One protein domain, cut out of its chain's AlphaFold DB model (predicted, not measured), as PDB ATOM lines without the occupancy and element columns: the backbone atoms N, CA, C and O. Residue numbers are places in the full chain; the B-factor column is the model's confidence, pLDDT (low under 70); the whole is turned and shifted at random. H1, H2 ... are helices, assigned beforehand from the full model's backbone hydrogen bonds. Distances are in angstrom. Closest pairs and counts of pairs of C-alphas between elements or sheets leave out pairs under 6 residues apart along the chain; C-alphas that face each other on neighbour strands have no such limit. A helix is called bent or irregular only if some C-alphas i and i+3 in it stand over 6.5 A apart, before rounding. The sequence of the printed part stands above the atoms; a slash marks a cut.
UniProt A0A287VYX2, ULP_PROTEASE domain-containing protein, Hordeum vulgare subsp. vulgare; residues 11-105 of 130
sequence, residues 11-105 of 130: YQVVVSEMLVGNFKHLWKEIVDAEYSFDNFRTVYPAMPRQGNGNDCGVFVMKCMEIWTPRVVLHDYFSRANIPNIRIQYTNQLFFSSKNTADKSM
ATOM      1  N   TYR A  11     -20.216  -2.406   7.603       80.00
ATOM      2  CA  TYR A  11     -19.055  -3.198   7.199       80.00
ATOM      3  C   TYR A  11     -18.157  -3.556   8.391       80.00
ATOM      4  O   TYR A  11     -17.778  -4.709   8.552       80.00
ATOM      5  N   GLN A  12     -17.874  -2.590   9.267       78.94
ATOM      6  CA  GLN A  12     -16.999  -2.801  10.423       78.94
ATOM      7  C   GLN A  12     -17.620  -3.747  11.456       78.94
ATOM      8  O   GLN A  12     -16.909  -4.562  12.035       78.94
ATOM      9  N   VAL A  13     -18.940  -3.668  11.668       83.19
ATOM     10  CA  VAL A  13     -19.657  -4.596  12.561       83.19
ATOM     11  C   VAL A  13     -19.538  -6.024  12.033       83.19
ATOM     12  O   VAL A  13     -19.063  -6.895  12.752       83.19
ATOM     13  N   VAL A  14     -19.856  -6.228  10.751       88.44
ATOM     14  CA  VAL A  14     -19.801  -7.550  10.106       88.44
ATOM     15  C   VAL A  14     -18.387  -8.135  10.145       88.44
ATOM     16  O   VAL A  14     -18.202  -9.283  10.543       88.44
ATOM     17  N   VAL A  15     -17.374  -7.348   9.774       87.06
ATOM     18  CA  VAL A  15     -15.976  -7.807   9.789       87.06
ATOM     19  C   VAL A  15     -15.515  -8.121  11.214       87.06
ATOM     20  O   VAL A  15     -14.851  -9.135  11.425       87.06
ATOM     21  N   SER A  16     -15.878  -7.296  12.201       87.12
ATOM     22  CA  SER A  16     -15.520  -7.543  13.600       87.12
ATOM     23  C   SER A  16     -16.164  -8.818  14.138       87.12
ATOM     24  O   SER A  16     -15.488  -9.581  14.823       87.12
ATOM     25  N   GLU A  17     -17.447  -9.050  13.863       89.31
ATOM     26  CA  GLU A  17     -18.156 -10.256  14.307       89.31
ATOM     27  C   GLU A  17     -17.544 -11.513  13.686       89.31
ATOM     28  O   GLU A  17     -17.259 -12.473  14.404       89.31
ATOM     29  N   MET A  18     -17.245 -11.474  12.385       93.94
ATOM     30  CA  MET A  18     -16.607 -12.581  11.672       93.94
ATOM     31  C   MET A  18     -15.208 -12.894  12.223       93.94
ATOM     32  O   MET A  18     -14.914 -14.046  12.534       93.94
ATOM     33  N   LEU A  19     -14.343 -11.885  12.374       92.94
ATOM     34  CA  LEU A  19     -12.975 -12.092  12.867       92.94
ATOM     35  C   LEU A  19     -12.958 -12.609  14.310       92.94
ATOM     36  O   LEU A  19     -12.219 -13.543  14.616       92.94
ATOM     37  N   VAL A  20     -13.782 -12.031  15.190       92.12
ATOM     38  CA  VAL A  20     -13.873 -12.464  16.592       92.12
ATOM     39  C   VAL A  20     -14.456 -13.874  16.689       92.12
ATOM     40  O   VAL A  20     -13.944 -14.684  17.461       92.12
ATOM     41  N   GLY A  21     -15.489 -14.189  15.903       93.62
ATOM     42  CA  GLY A  21     -16.083 -15.526  15.853       93.62
ATOM     43  C   GLY A  21     -15.079 -16.587  15.404       93.62
ATOM     44  O   GLY A  21     -14.872 -17.571  16.114       93.62
ATOM     45  N   ASN A  22     -14.392 -16.342  14.284       96.00
ATOM     46  CA  ASN A  22     -13.384 -17.260  13.747       96.00
ATOM     47  C   ASN A  22     -12.215 -17.457  14.717       96.00
ATOM     48  O   ASN A  22     -11.766 -18.583  14.913       96.00
ATOM     49  N   PHE A  23     -11.753 -16.385  15.367       95.31
ATOM     50  CA  PHE A  23     -10.707 -16.482  16.383       95.31
ATOM     51  C   PHE A  23     -11.130 -17.371  17.560       95.31
ATOM     52  O   PHE A  23     -10.389 -18.276  17.935       95.31
ATOM     53  N   LYS A  24     -12.332 -17.156  18.119       94.44
ATOM     54  CA  LYS A  24     -12.855 -17.979  19.225       94.44
ATOM     55  C   LYS A  24     -12.983 -19.450  18.828       94.44
ATOM     56  O   LYS A  24     -12.692 -20.320  19.641       94.44
ATOM     57  N   HIS A  25     -13.427 -19.717  17.601       94.88
ATOM     58  CA  HIS A  25     -13.554 -21.076  17.084       94.88
ATOM     59  C   HIS A  25     -12.193 -21.774  16.986       94.88
ATOM     60  O   HIS A  25     -12.006 -22.821  17.601       94.88
ATOM     61  N   LEU A  26     -11.223 -21.145  16.313       96.94
ATOM     62  CA  LEU A  26      -9.870 -21.690  16.155       96.94
ATOM     63  C   LEU A  26      -9.156 -21.881  17.497       96.94
ATOM     64  O   LEU A  26      -8.433 -22.855  17.680       96.94
ATOM     65  N   TRP A  27      -9.366 -20.974  18.453       96.75
ATOM     66  CA  TRP A  27      -8.791 -21.115  19.789       96.75
ATOM     67  C   TRP A  27      -9.297 -22.371  20.500       96.75
ATOM     68  O   TRP A  27      -8.503 -23.103  21.084       96.75
ATOM     69  N   LYS A  28     -10.604 -22.644  20.422       95.50
ATOM     70  CA  LYS A  28     -11.195 -23.850  21.016       95.50
ATOM     71  C   LYS A  28     -10.701 -25.132  20.360       95.50
ATOM     72  O   LYS A  28     -10.541 -26.135  21.042       95.50
ATOM     73  N   GLU A  29     -10.481 -25.093  19.051       96.62
ATOM     74  CA  GLU A  29     -10.014 -26.248  18.285       96.62
ATOM     75  C   GLU A  29      -8.536 -26.569  18.551       96.62
ATOM     76  O   GLU A  29      -8.174 -27.735  18.682       96.62
ATOM     77  N   ILE A  30      -7.681 -25.544  18.630       97.19
ATOM     78  CA  ILE A  30      -6.220 -25.719  18.589       97.19
ATOM     79  C   ILE A  30      -5.565 -25.542  19.965       97.19
ATOM     80  O   ILE A  30      -4.503 -26.110  20.211       97.19
ATOM     81  N   VAL A  31      -6.150 -24.727  20.849       96.62
ATOM     82  CA  VAL A  31      -5.494 -24.278  22.087       96.62
ATOM     83  C   VAL A  31      -6.180 -24.834  23.330       96.62
ATOM     84  O   VAL A  31      -5.556 -25.577  24.081       96.62
ATOM     85  N   ASP A  32      -7.436 -24.451  23.571       95.62
ATOM     86  CA  ASP A  32      -8.181 -24.831  24.777       95.62
ATOM     87  C   ASP A  32      -9.695 -24.721  24.540       95.62
ATOM     88  O   ASP A  32     -10.229 -23.623  24.342       95.62
ATOM     89  N   ALA A  33     -10.383 -25.864  24.573       92.94
ATOM     90  CA  ALA A  33     -11.822 -25.972  24.346       92.94
ATOM     91  C   ALA A  33     -12.668 -25.381  25.489       92.94
ATOM     92  O   ALA A  33     -13.784 -24.911  25.236       92.94
ATOM     93  N   GLU A  34     -12.133 -25.363  26.714       94.38
ATOM     94  CA  GLU A  34     -12.836 -24.923  27.926       94.38
ATOM     95  C   GLU A  34     -12.646 -23.424  28.202       94.38
ATOM     96  O   GLU A  34     -13.373 -22.827  29.004       94.38
ATOM     97  N   TYR A  35     -11.701 -22.770  27.518       93.31
ATOM     98  CA  TYR A  35     -11.447 -21.346  27.712       93.31
ATOM     99  C   TYR A  35     -12.654 -20.489  27.291       93.31
ATOM    100  O   TYR A  35     -13.074 -20.472  26.127       93.31
ATOM    101  N   SER A  36     -13.193 -19.713  28.237       91.81
ATOM    102  CA  SER A  36     -14.275 -18.760  27.971       91.81
ATOM    103  C   SER A  36     -13.749 -17.355  27.675       91.81
ATOM    104  O   SER A  36     -12.933 -16.786  28.401       91.81
ATOM    105  N   PHE A  37     -14.309 -16.752  26.626       92.81
ATOM    106  CA  PHE A  37     -14.068 -15.361  26.245       92.81
ATOM    107  C   PHE A  37     -15.173 -14.403  26.728       92.81
ATOM    108  O   PHE A  37     -15.207 -13.253  26.292       92.81
ATOM    109  N   ASP A  38     -16.086 -14.839  27.597       90.44
ATOM    110  CA  ASP A  38     -17.270 -14.046  27.983       90.44
ATOM    111  C   ASP A  38     -16.912 -12.794  28.797       90.44
ATOM    112  O   ASP A  38     -17.600 -11.776  28.738       90.44
ATOM    113  N   ASN A  39     -15.772 -12.830  29.491       91.25
ATOM    114  CA  ASN A  39     -15.245 -11.690  30.241       91.25
ATOM    115  C   ASN A  39     -14.501 -10.669  29.361       91.25
ATOM    116  O   ASN A  39     -14.088  -9.614  29.848       91.25
ATOM    117  N   PHE A  40     -14.321 -10.953  28.069       90.62
ATOM    118  CA  PHE A  40     -13.634 -10.054  27.148       90.62
ATOM    119  C   PHE A  40     -14.610  -9.063  26.525       90.62
ATOM    120  O   PHE A  40     -15.733  -9.392  26.149       90.62
ATOM    121  N   ARG A  41     -14.150  -7.822  26.365       87.31
ATOM    122  CA  ARG A  41     -14.911  -6.756  25.708       87.31
ATOM    123  C   ARG A  41     -14.154  -6.248  24.496       87.31
ATOM    124  O   ARG A  41     -12.954  -5.994  24.567       87.31
ATOM    125  N   THR A  42     -14.875  -6.027  23.403       82.69
ATOM    126  CA  THR A  42     -14.323  -5.352  22.229       82.69
ATOM    127  C   THR A  42     -14.153  -3.867  22.532       82.69
ATOM    128  O   THR A  42     -15.119  -3.171  22.843       82.69
ATOM    129  N   VAL A  43     -12.922  -3.373  22.416       80.94
ATOM    130  CA  VAL A  43     -12.590  -1.959  22.618       80.94
ATOM    131  C   VAL A  43     -12.148  -1.348  21.294       80.94
ATOM    132  O   VAL A  43     -11.301  -1.892  20.591       80.94
ATOM    133  N   TYR A  44     -12.704  -0.180  20.979       80.00
ATOM    134  CA  TYR A  44     -12.285   0.642  19.847       80.00
ATOM    135  C   TYR A  44     -11.498   1.842  20.383       80.00
ATOM    136  O   TYR A  44     -12.120   2.830  20.786       80.00
ATOM    137  N   PRO A  45     -10.155   1.760  20.447       79.06
ATOM    138  CA  PRO A  45      -9.343   2.843  20.986       79.06
ATOM    139  C   PRO A  45      -9.514   4.114  20.150       79.06
ATOM    140  O   PRO A  45      -9.674   4.059  18.927       79.06
ATOM    141  N   ALA A  46      -9.463   5.270  20.814       81.38
ATOM    142  CA  ALA A  46      -9.287   6.534  20.113       81.38
ATOM    143  C   ALA A  46      -7.911   6.523  19.437       81.38
ATOM    144  O   ALA A  46      -6.913   6.168  20.065       81.38
ATOM    145  N   MET A  47      -7.868   6.871  18.155       85.56
ATOM    146  CA  MET A  47      -6.632   6.844  17.386       85.56
ATOM    147  C   MET A  47      -6.529   8.022  16.421       85.56
ATOM    148  O   MET A  47      -7.561   8.531  15.957       85.56
ATOM    149  N   PRO A  48      -5.295   8.430  16.071       90.44
ATOM    150  CA  PRO A  48      -5.043   9.418  15.037       90.44
ATOM    151  C   PRO A  48      -5.836   9.119  13.763       90.44
ATOM    152  O   PRO A  48      -5.802   8.011  13.226       90.44
ATOM    153  N   ARG A  49      -6.561  10.129  13.275       89.94
ATOM    154  CA  ARG A  49      -7.354  10.022  12.047       89.94
ATOM    155  C   ARG A  49      -6.534  10.430  10.842       89.94
ATOM    156  O   ARG A  49      -5.886  11.479  10.870       89.94
ATOM    157  N   GLN A  50      -6.644   9.665   9.766       91.12
ATOM    158  CA  GLN A  50      -6.129  10.091   8.469       91.12
ATOM    159  C   GLN A  50      -7.106  11.057   7.782       91.12
ATOM    160  O   GLN A  50      -8.285  11.126   8.124       91.12
ATOM    161  N   GLY A  51      -6.594  11.828   6.823       89.06
ATOM    162  CA  GLY A  51      -7.363  12.820   6.060       89.06
ATOM    163  C   GLY A  51      -7.381  12.539   4.562       89.06
ATOM    164  O   GLY A  51      -7.919  13.336   3.810       89.06
ATOM    165  N   ASN A  52      -6.771  11.433   4.139       90.38
ATOM    166  CA  ASN A  52      -6.642  10.998   2.754       90.38
ATOM    167  C   ASN A  52      -7.009   9.508   2.638       90.38
ATOM    168  O   ASN A  52      -7.343   8.863   3.634       90.38
ATOM    169  N   GLY A  53      -6.965   8.966   1.421       89.62
ATOM    170  CA  GLY A  53      -7.302   7.567   1.132       89.62
ATOM    171  C   GLY A  53      -6.121   6.590   1.103       89.62
ATOM    172  O   GLY A  53      -6.349   5.411   0.870       89.62
ATOM    173  N   ASN A  54      -4.878   7.040   1.308       93.25
ATOM    174  CA  ASN A  54      -3.672   6.251   1.004       93.25
ATOM    175  C   ASN A  54      -2.710   6.050   2.188       93.25
ATOM    176  O   ASN A  54      -1.725   5.318   2.053       93.25
ATOM    177  N   ASP A  55      -2.980   6.653   3.347       95.19
ATOM    178  CA  ASP A  55      -2.141   6.487   4.541       95.19
ATOM    179  C   ASP A  55      -2.587   5.354   5.480       95.19
ATOM    180  O   ASP A  55      -1.865   5.046   6.425       95.19
ATOM    181  N   CYS A  56      -3.721   4.692   5.231       93.31
ATOM    182  CA  CYS A  56      -4.291   3.699   6.161       93.31
ATOM    183  C   CYS A  56      -3.311   2.592   6.554       93.31
ATOM    184  O   CYS A  56      -3.221   2.258   7.735       93.31
ATOM    185  N   GLY A  57      -2.516   2.092   5.605       94.31
ATOM    186  CA  GLY A  57      -1.475   1.107   5.891       94.31
ATOM    187  C   GLY A  57      -0.420   1.621   6.876       94.31
ATOM    188  O   GLY A  57      -0.048   0.909   7.802       94.31
ATOM    189  N   VAL A  58       0.015   2.878   6.742       96.00
ATOM    190  CA  VAL A  58       1.015   3.484   7.640       96.00
ATOM    191  C   VAL A  58       0.447   3.677   9.044       96.00
ATOM    192  O   VAL A  58       1.125   3.370  10.022       96.00
ATOM    193  N   PHE A  59      -0.809   4.125   9.153       95.44
ATOM    194  CA  PHE A  59      -1.491   4.246  10.445       95.44
ATOM    195  C   PHE A  59      -1.635   2.892  11.139       95.44
ATOM    196  O   PHE A  59      -1.345   2.799  12.330       95.44
ATOM    197  N   VAL A  60      -2.059   1.846  10.418       93.69
ATOM    198  CA  VAL A  60      -2.202   0.497  10.987       93.69
ATOM    199  C   VAL A  60      -0.852  -0.038  11.461       93.69
ATOM    200  O   VAL A  60      -0.764  -0.462  12.611       93.69
ATOM    201  N   MET A  61       0.198   0.054  10.636       95.69
ATOM    202  CA  MET A  61       1.547  -0.383  11.022       95.69
ATOM    203  C   MET A  61       2.037   0.342  12.277       95.69
ATOM    204  O   MET A  61       2.454  -0.316  13.229       95.69
ATOM    205  N   LYS A  62       1.898   1.675  12.334       95.19
ATOM    206  CA  LYS A  62       2.355   2.434  13.504       95.19
ATOM    207  C   LYS A  62       1.550   2.129  14.751       95.19
ATOM    208  O   LYS A  62       2.131   2.009  15.821       95.19
ATOM    209  N   CYS A  63       0.236   1.960  14.620       92.88
ATOM    210  CA  CYS A  63      -0.593   1.570  15.752       92.88
ATOM    211  C   CYS A  63      -0.203   0.187  16.280       92.88
ATOM    212  O   CYS A  63      -0.098   0.037  17.487       92.88
ATOM    213  N   MET A  64       0.041  -0.797  15.408       92.31
ATOM    214  CA  MET A  64       0.484  -2.131  15.831       92.31
ATOM    215  C   MET A  64       1.863  -2.107  16.500       92.31
ATOM    216  O   MET A  64       2.067  -2.831  17.466       92.31
ATOM    217  N   GLU A  65       2.778  -1.257  16.026       93.81
ATOM    218  CA  GLU A  65       4.115  -1.088  16.611       93.81
ATOM    219  C   GLU A  65       4.067  -0.546  18.048       93.81
ATOM    220  O   GLU A  65       4.827  -0.994  18.901       93.81
ATOM    221  N   ILE A  66       3.178   0.414  18.325       92.19
ATOM    222  CA  ILE A  66       3.103   1.095  19.631       92.19
ATOM    223  C   ILE A  66       2.040   0.516  20.570       92.19
ATOM    224  O   ILE A  66       1.908   0.977  21.703       92.19
ATOM    225  N   TRP A  67       1.222  -0.427  20.101       87.88
ATOM    226  CA  TRP A  67       0.062  -0.889  20.852       87.88
ATOM    227  C   TRP A  67       0.475  -1.620  22.129       87.88
ATOM    228  O   TRP A  67       1.015  -2.723  22.095       87.88
ATOM    229  N   THR A  68       0.116  -1.036  23.269       86.00
ATOM    230  CA  THR A  68       0.186  -1.674  24.584       86.00
ATOM    231  C   THR A  68      -1.083  -1.361  25.376       86.00
ATOM    232  O   THR A  68      -1.777  -0.379  25.081       86.00
ATOM    233  N   PRO A  69      -1.402  -2.137  26.428       82.00
ATOM    234  CA  PRO A  69      -2.460  -1.755  27.355       82.00
ATOM    235  C   PRO A  69      -2.248  -0.319  27.860       82.00
ATOM    236  O   PRO A  69      -1.137   0.039  28.249       82.00
ATOM    237  N   ARG A  70      -3.327   0.476  27.878       82.44
ATOM    238  CA  ARG A  70      -3.380   1.874  28.364       82.44
ATOM    239  C   ARG A  70      -2.674   2.931  27.503       82.44
ATOM    240  O   ARG A  70      -2.633   4.084  27.920       82.44
ATOM    241  N   VAL A  71      -2.164   2.590  26.319       86.44
ATOM    242  CA  VAL A  71      -1.559   3.595  25.433       86.44
ATOM    243  C   VAL A  71      -2.624   4.539  24.859       86.44
ATOM    244  O   VAL A  71      -3.679   4.100  24.393       86.44
ATOM    245  N   VAL A  72      -2.347   5.844  24.862       86.88
ATOM    246  CA  VAL A  72      -3.167   6.849  24.174       86.88
ATOM    247  C   VAL A  72      -2.501   7.149  22.837       86.88
ATOM    248  O   VAL A  72      -1.568   7.937  22.751       86.88
ATOM    249  N   LEU A  73      -2.970   6.502  21.766       88.00
ATOM    250  CA  LEU A  73      -2.320   6.542  20.445       88.00
ATOM    251  C   LEU A  73      -2.130   7.968  19.889       88.00
ATOM    252  O   LEU A  73      -1.221   8.199  19.096       88.00
ATOM    253  N   HIS A  74      -2.975   8.915  20.305       87.62
ATOM    254  CA  HIS A  74      -2.883  10.327  19.924       87.62
ATOM    255  C   HIS A  74      -1.620  11.034  20.421       87.62
ATOM    256  O   HIS A  74      -1.184  11.980  19.767       87.62
ATOM    257  N   ASP A  75      -1.018  10.559  21.509       90.31
ATOM    258  CA  ASP A  75       0.157  11.196  22.111       90.31
ATOM    259  C   ASP A  75       1.452  10.802  21.385       90.31
ATOM    260  O   ASP A  75       2.476  11.469  21.507       90.31
ATOM    261  N   TYR A  76       1.412   9.723  20.597       91.69
ATOM    262  CA  TYR A  76       2.593   9.138  19.964       91.69
ATOM    263  C   TYR A  76       2.799   9.605  18.528       91.69
ATOM    264  O   TYR A  76       3.936   9.699  18.065       91.69
ATOM    265  N   PHE A  77       1.717   9.850  17.787       94.50
ATOM    266  CA  PHE A  77       1.819  10.347  16.423       94.50
ATOM    267  C   PHE A  77       0.526  10.997  15.937       94.50
ATOM    268  O   PHE A  77      -0.570  10.782  16.448       94.50
ATOM    269  N   SER A  78       0.661  11.774  14.872       93.81
ATOM    270  CA  SER A  78      -0.435  12.407  14.155       93.81
ATOM    271  C   SER A  78      -0.203  12.322  12.646       93.81
ATOM    272  O   SER A  78       0.834  11.847  12.177       93.81
ATOM    273  N   ARG A  79      -1.148  12.855  11.860       93.62
ATOM    274  CA  ARG A  79      -0.988  13.012  10.404       93.62
ATOM    275  C   ARG A  79       0.291  13.739  10.009       93.62
ATOM    276  O   ARG A  79       0.891  13.379   9.004       93.62
ATOM    277  N   ALA A  80       0.713  14.727  10.796       94.56
ATOM    278  CA  ALA A  80       1.912  15.505  10.499       94.56
ATOM    279  C   ALA A  80       3.185  14.640  10.500       94.56
ATOM    280  O   ALA A  80       4.157  14.967   9.830       94.56
ATOM    281  N   ASN A  81       3.175  13.509  11.213       96.38
ATOM    282  CA  ASN A  81       4.328  12.620  11.325       96.38
ATOM    283  C   ASN A  81       4.398  11.576  10.199       96.38
ATOM    284  O   ASN A  81       5.439  10.945  10.026       96.38
ATOM    285  N   ILE A  82       3.321  11.385   9.429       96.38
ATOM    286  CA  ILE A  82       3.206  10.298   8.447       96.38
ATOM    287  C   ILE A  82       4.300  10.318   7.371       96.38
ATOM    288  O   ILE A  82       4.848   9.246   7.104       96.38
ATOM    289  N   PRO A  83       4.695  11.469   6.789       96.69
ATOM    290  CA  PRO A  83       5.801  11.497   5.832       96.69
ATOM    291  C   PRO A  83       7.107  10.937   6.415       96.69
ATOM    292  O   PRO A  83       7.765  10.109   5.788       96.69
ATOM    293  N   ASN A  84       7.438  11.303   7.656       98.00
ATOM    294  CA  ASN A  84       8.648  10.822   8.325       98.00
ATOM    295  C   ASN A  84       8.551   9.337   8.687       98.00
ATOM    296  O   ASN A  84       9.519   8.601   8.513       98.00
ATOM    297  N   ILE A  85       7.380   8.877   9.138       97.81
ATOM    298  CA  ILE A  85       7.147   7.456   9.434       97.81
ATOM    299  C   ILE A  85       7.313   6.608   8.163       97.81
ATOM    300  O   ILE A  85       7.937   5.551   8.216       97.81
ATOM    301  N   ARG A  86       6.831   7.081   7.003       97.56
ATOM    302  CA  ARG A  86       7.043   6.401   5.711       97.56
ATOM    303  C   ARG A  86       8.531   6.221   5.409       97.56
ATOM    304  O   ARG A  86       8.943   5.110   5.099       97.56
ATOM    305  N   ILE A  87       9.331   7.277   5.564       97.50
ATOM    306  CA  ILE A  87      10.788   7.215   5.363       97.50
ATOM    307  C   ILE A  87      11.425   6.207   6.327       97.50
ATOM    308  O   ILE A  87      12.238   5.386   5.907       97.50
ATOM    309  N   GLN A  88      11.036   6.228   7.605       97.50
ATOM    310  CA  GLN A  88      11.544   5.284   8.604       97.50
ATOM    311  C   GLN A  88      11.241   3.832   8.218       97.50
ATOM    312  O   GLN A  88      12.157   3.012   8.193       97.50
ATOM    313  N   TYR A  89       9.995   3.522   7.853       97.38
ATOM    314  CA  TYR A  89       9.617   2.173   7.433       97.38
ATOM    315  C   TYR A  89      10.303   1.742   6.144       97.38
ATOM    316  O   TYR A  89      10.805   0.622   6.080       97.38
ATOM    317  N   THR A  90      10.396   2.616   5.141       95.25
ATOM    318  CA  THR A  90      11.125   2.305   3.908       95.25
ATOM    319  C   THR A  90      12.594   2.016   4.195       95.25
ATOM    320  O   THR A  90      13.111   1.023   3.694       95.25
ATOM    321  N   ASN A  91      13.254   2.804   5.047       95.06
ATOM    322  CA  ASN A  91      14.643   2.554   5.428       95.06
ATOM    323  C   ASN A  91      14.791   1.220   6.171       95.06
ATOM    324  O   ASN A  91      15.673   0.432   5.840       95.06
ATOM    325  N   GLN A  92      13.910   0.927   7.131       96.00
ATOM    326  CA  GLN A  92      13.925  -0.351   7.850       96.00
ATOM    327  C   GLN A  92      13.727  -1.543   6.904       96.00
ATOM    328  O   GLN A  92      14.459  -2.525   6.995       96.00
ATOM    329  N   LEU A  93      12.785  -1.449   5.962       95.12
ATOM    330  CA  LEU A  93      12.542  -2.475   4.943       95.12
ATOM    331  C   LEU A  93      13.734  -2.627   3.991       95.12
ATOM    332  O   LEU A  93      14.142  -3.746   3.680       95.12
ATOM    333  N   PHE A  94      14.314  -1.518   3.538       94.88
ATOM    334  CA  PHE A  94      15.452  -1.518   2.625       94.88
ATOM    335  C   PHE A  94      16.691  -2.152   3.270       94.88
ATOM    336  O   PHE A  94      17.309  -3.054   2.704       94.88
ATOM    337  N   PHE A  95      17.014  -1.746   4.497       94.00
ATOM    338  CA  PHE A  95      18.187  -2.232   5.226       94.00
ATOM    339  C   PHE A  95      17.941  -3.512   6.033       94.00
ATOM    340  O   PHE A  95      18.881  -4.042   6.621       94.00
ATOM    341  N   SER A  96      16.725  -4.062   6.021       95.69
ATOM    342  CA  SER A  96      16.426  -5.347   6.654       95.69
ATOM    343  C   SER A  96      17.345  -6.450   6.125       95.69
ATOM    344  O   SER A  96      17.601  -6.546   4.920       95.69
ATOM    345  N   SER A  97      17.791  -7.336   7.019       95.06
ATOM    346  CA  SER A  97      18.554  -8.540   6.660       95.06
ATOM    347  C   SER A  97      17.750  -9.520   5.801       95.06
ATOM    348  O   SER A  97      18.327 -10.379   5.142       95.06
ATOM    349  N   LYS A  98      16.418  -9.386   5.785       96.44
ATOM    350  CA  LYS A  98      15.512 -10.182   4.947       96.44
ATOM    351  C   LYS A  98      15.335  -9.613   3.541       96.44
ATOM    352  O   LYS A  98      14.831 -10.317   2.673       96.44
ATOM    353  N   ASN A  99      15.728  -8.363   3.311       95.62
ATOM    354  CA  ASN A  99      15.695  -7.782   1.979       95.62
ATOM    355  C   ASN A  99      16.966  -8.179   1.219       95.62
ATOM    356  O   ASN A  99      18.064  -7.758   1.589       95.62
ATOM    357  N   THR A 100      16.797  -8.990   0.176       95.50
ATOM    358  CA  THR A 100      17.870  -9.530  -0.673       95.50
ATOM    359  C   THR A 100      18.141  -8.696  -1.923       95.50
ATOM    360  O   THR A 100      18.977  -9.087  -2.735       95.50
ATOM    361  N   ALA A 101      17.453  -7.563  -2.099       93.81
ATOM    362  CA  ALA A 101      17.736  -6.643  -3.194       93.81
ATOM    363  C   ALA A 101      19.180  -6.127  -3.117       93.81
ATOM    364  O   ALA A 101      19.746  -6.006  -2.025       93.81
ATOM    365  N   ASP A 102      19.755  -5.785  -4.271       92.69
ATOM    366  CA  ASP A 102      21.046  -5.111  -4.308       92.69
ATOM    367  C   ASP A 102      20.931  -3.715  -3.680       92.69
ATOM    368  O   ASP A 102      20.078  -2.902  -4.041       92.69
ATOM    369  N   LYS A 103      21.804  -3.452  -2.708       91.38
ATOM    370  CA  LYS A 103      21.858  -2.202  -1.940       91.38
ATOM    371  C   LYS A 103      23.082  -1.367  -2.303       91.38
ATOM    372  O   LYS A 103      23.232  -0.276  -1.752       91.38
ATOM    373  N   SER A 104      23.936  -1.864  -3.205       89.31
ATOM    374  CA  SER A 104      25.229  -1.277  -3.569       89.31
ATOM    375  C   SER A 104      25.103   0.196  -3.956       89.31
ATOM    376  O   SER A 104      25.817   1.030  -3.411       89.31
ATOM    377  N   MET A 105      24.126   0.551  -4.793       85.62
ATOM    378  CA  MET A 105      23.906   1.932  -5.233       85.62
ATOM    379  C   MET A 105      23.718   2.906  -4.058       85.62
ATOM    380  O   MET A 105      24.287   3.992  -4.056       85.62
TER     381      MET A 105
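This is residues 11 to 105 of the 130 residues of the protein "ULP_PROTEASE domain-containing protein" of Hordeum vulgare subsp. vulgare (UniProt A0A287VYX2). Three helices are strung out along an elongated, loose body: H1 stands at one end, H3 towards the other, and H2 lies between them, packed crosswise on H3. H1 is joined to the H2 and H3 pair by the long stretch of residues 31 to 55 and touches neither helix; beyond H3, residues 96 to 101 stand free. The printed part has 95 residues, with three named helices in the order H1, H2, H3 and no named strand, and its class is all helix, with 48 of the 95 residues in named helices. The whole is only just loose, close to extended, with a radius of gyration of the C-alphas of 18.2 A and spans of 56 by 33 by 27 A.

H1, residues 11 to 30, is apart from H2, residues 56 to 66. H1 is also apart from H3, residues 79 to 95. H2 and H3 touch, with 4 pairs of C-alphas within 8 A; the closest are those of Val 58 and Arg 86, 7.0 A apart. H3 touches H2 with residues 82 to 86 alone. The lines of H2 and H3 are about perpendicular, at 78 degrees, and their centres are 11.2 A apart. In H1 and H2 every O i to N i+4 pair is within hydrogen-bond range, and in H3 11 of 13 are.

H1 begins at Tyr 11, whose C-alpha is at (-19.055, -3.198, 7.199), and ends at Ile 30; it has 20 residues and measures 28.3 A from first to last C-alpha. H2 has 11 residues, from Cys 56, with its C-alpha at (-4.291, 3.699, 6.161), to Ile 66, and measures 15.6 A. H3 has 17 residues, from Arg 79 to Phe 95, measures 25.0 A and ends with C-alpha 95 at (18.187, -2.232, 5.226). H3 is irregular: C-alphas 80 and 83 are 7.3 A apart, and its line is a rough one.

The two C-alphas farthest apart are those of Glu 34 and Met 105, at 56.3 A, and the first and last printed C-alphas, of Tyr 11 and Met 105, are 45.0 A apart. The printed part runs from residue 11 to 105 and has no cut. The link from H1 to H2, 25 residues, is long, and so is the link from H2 to H3, 12 residues. The mean pLDDT of the printed part is 91.8, and no printed residue is under 70.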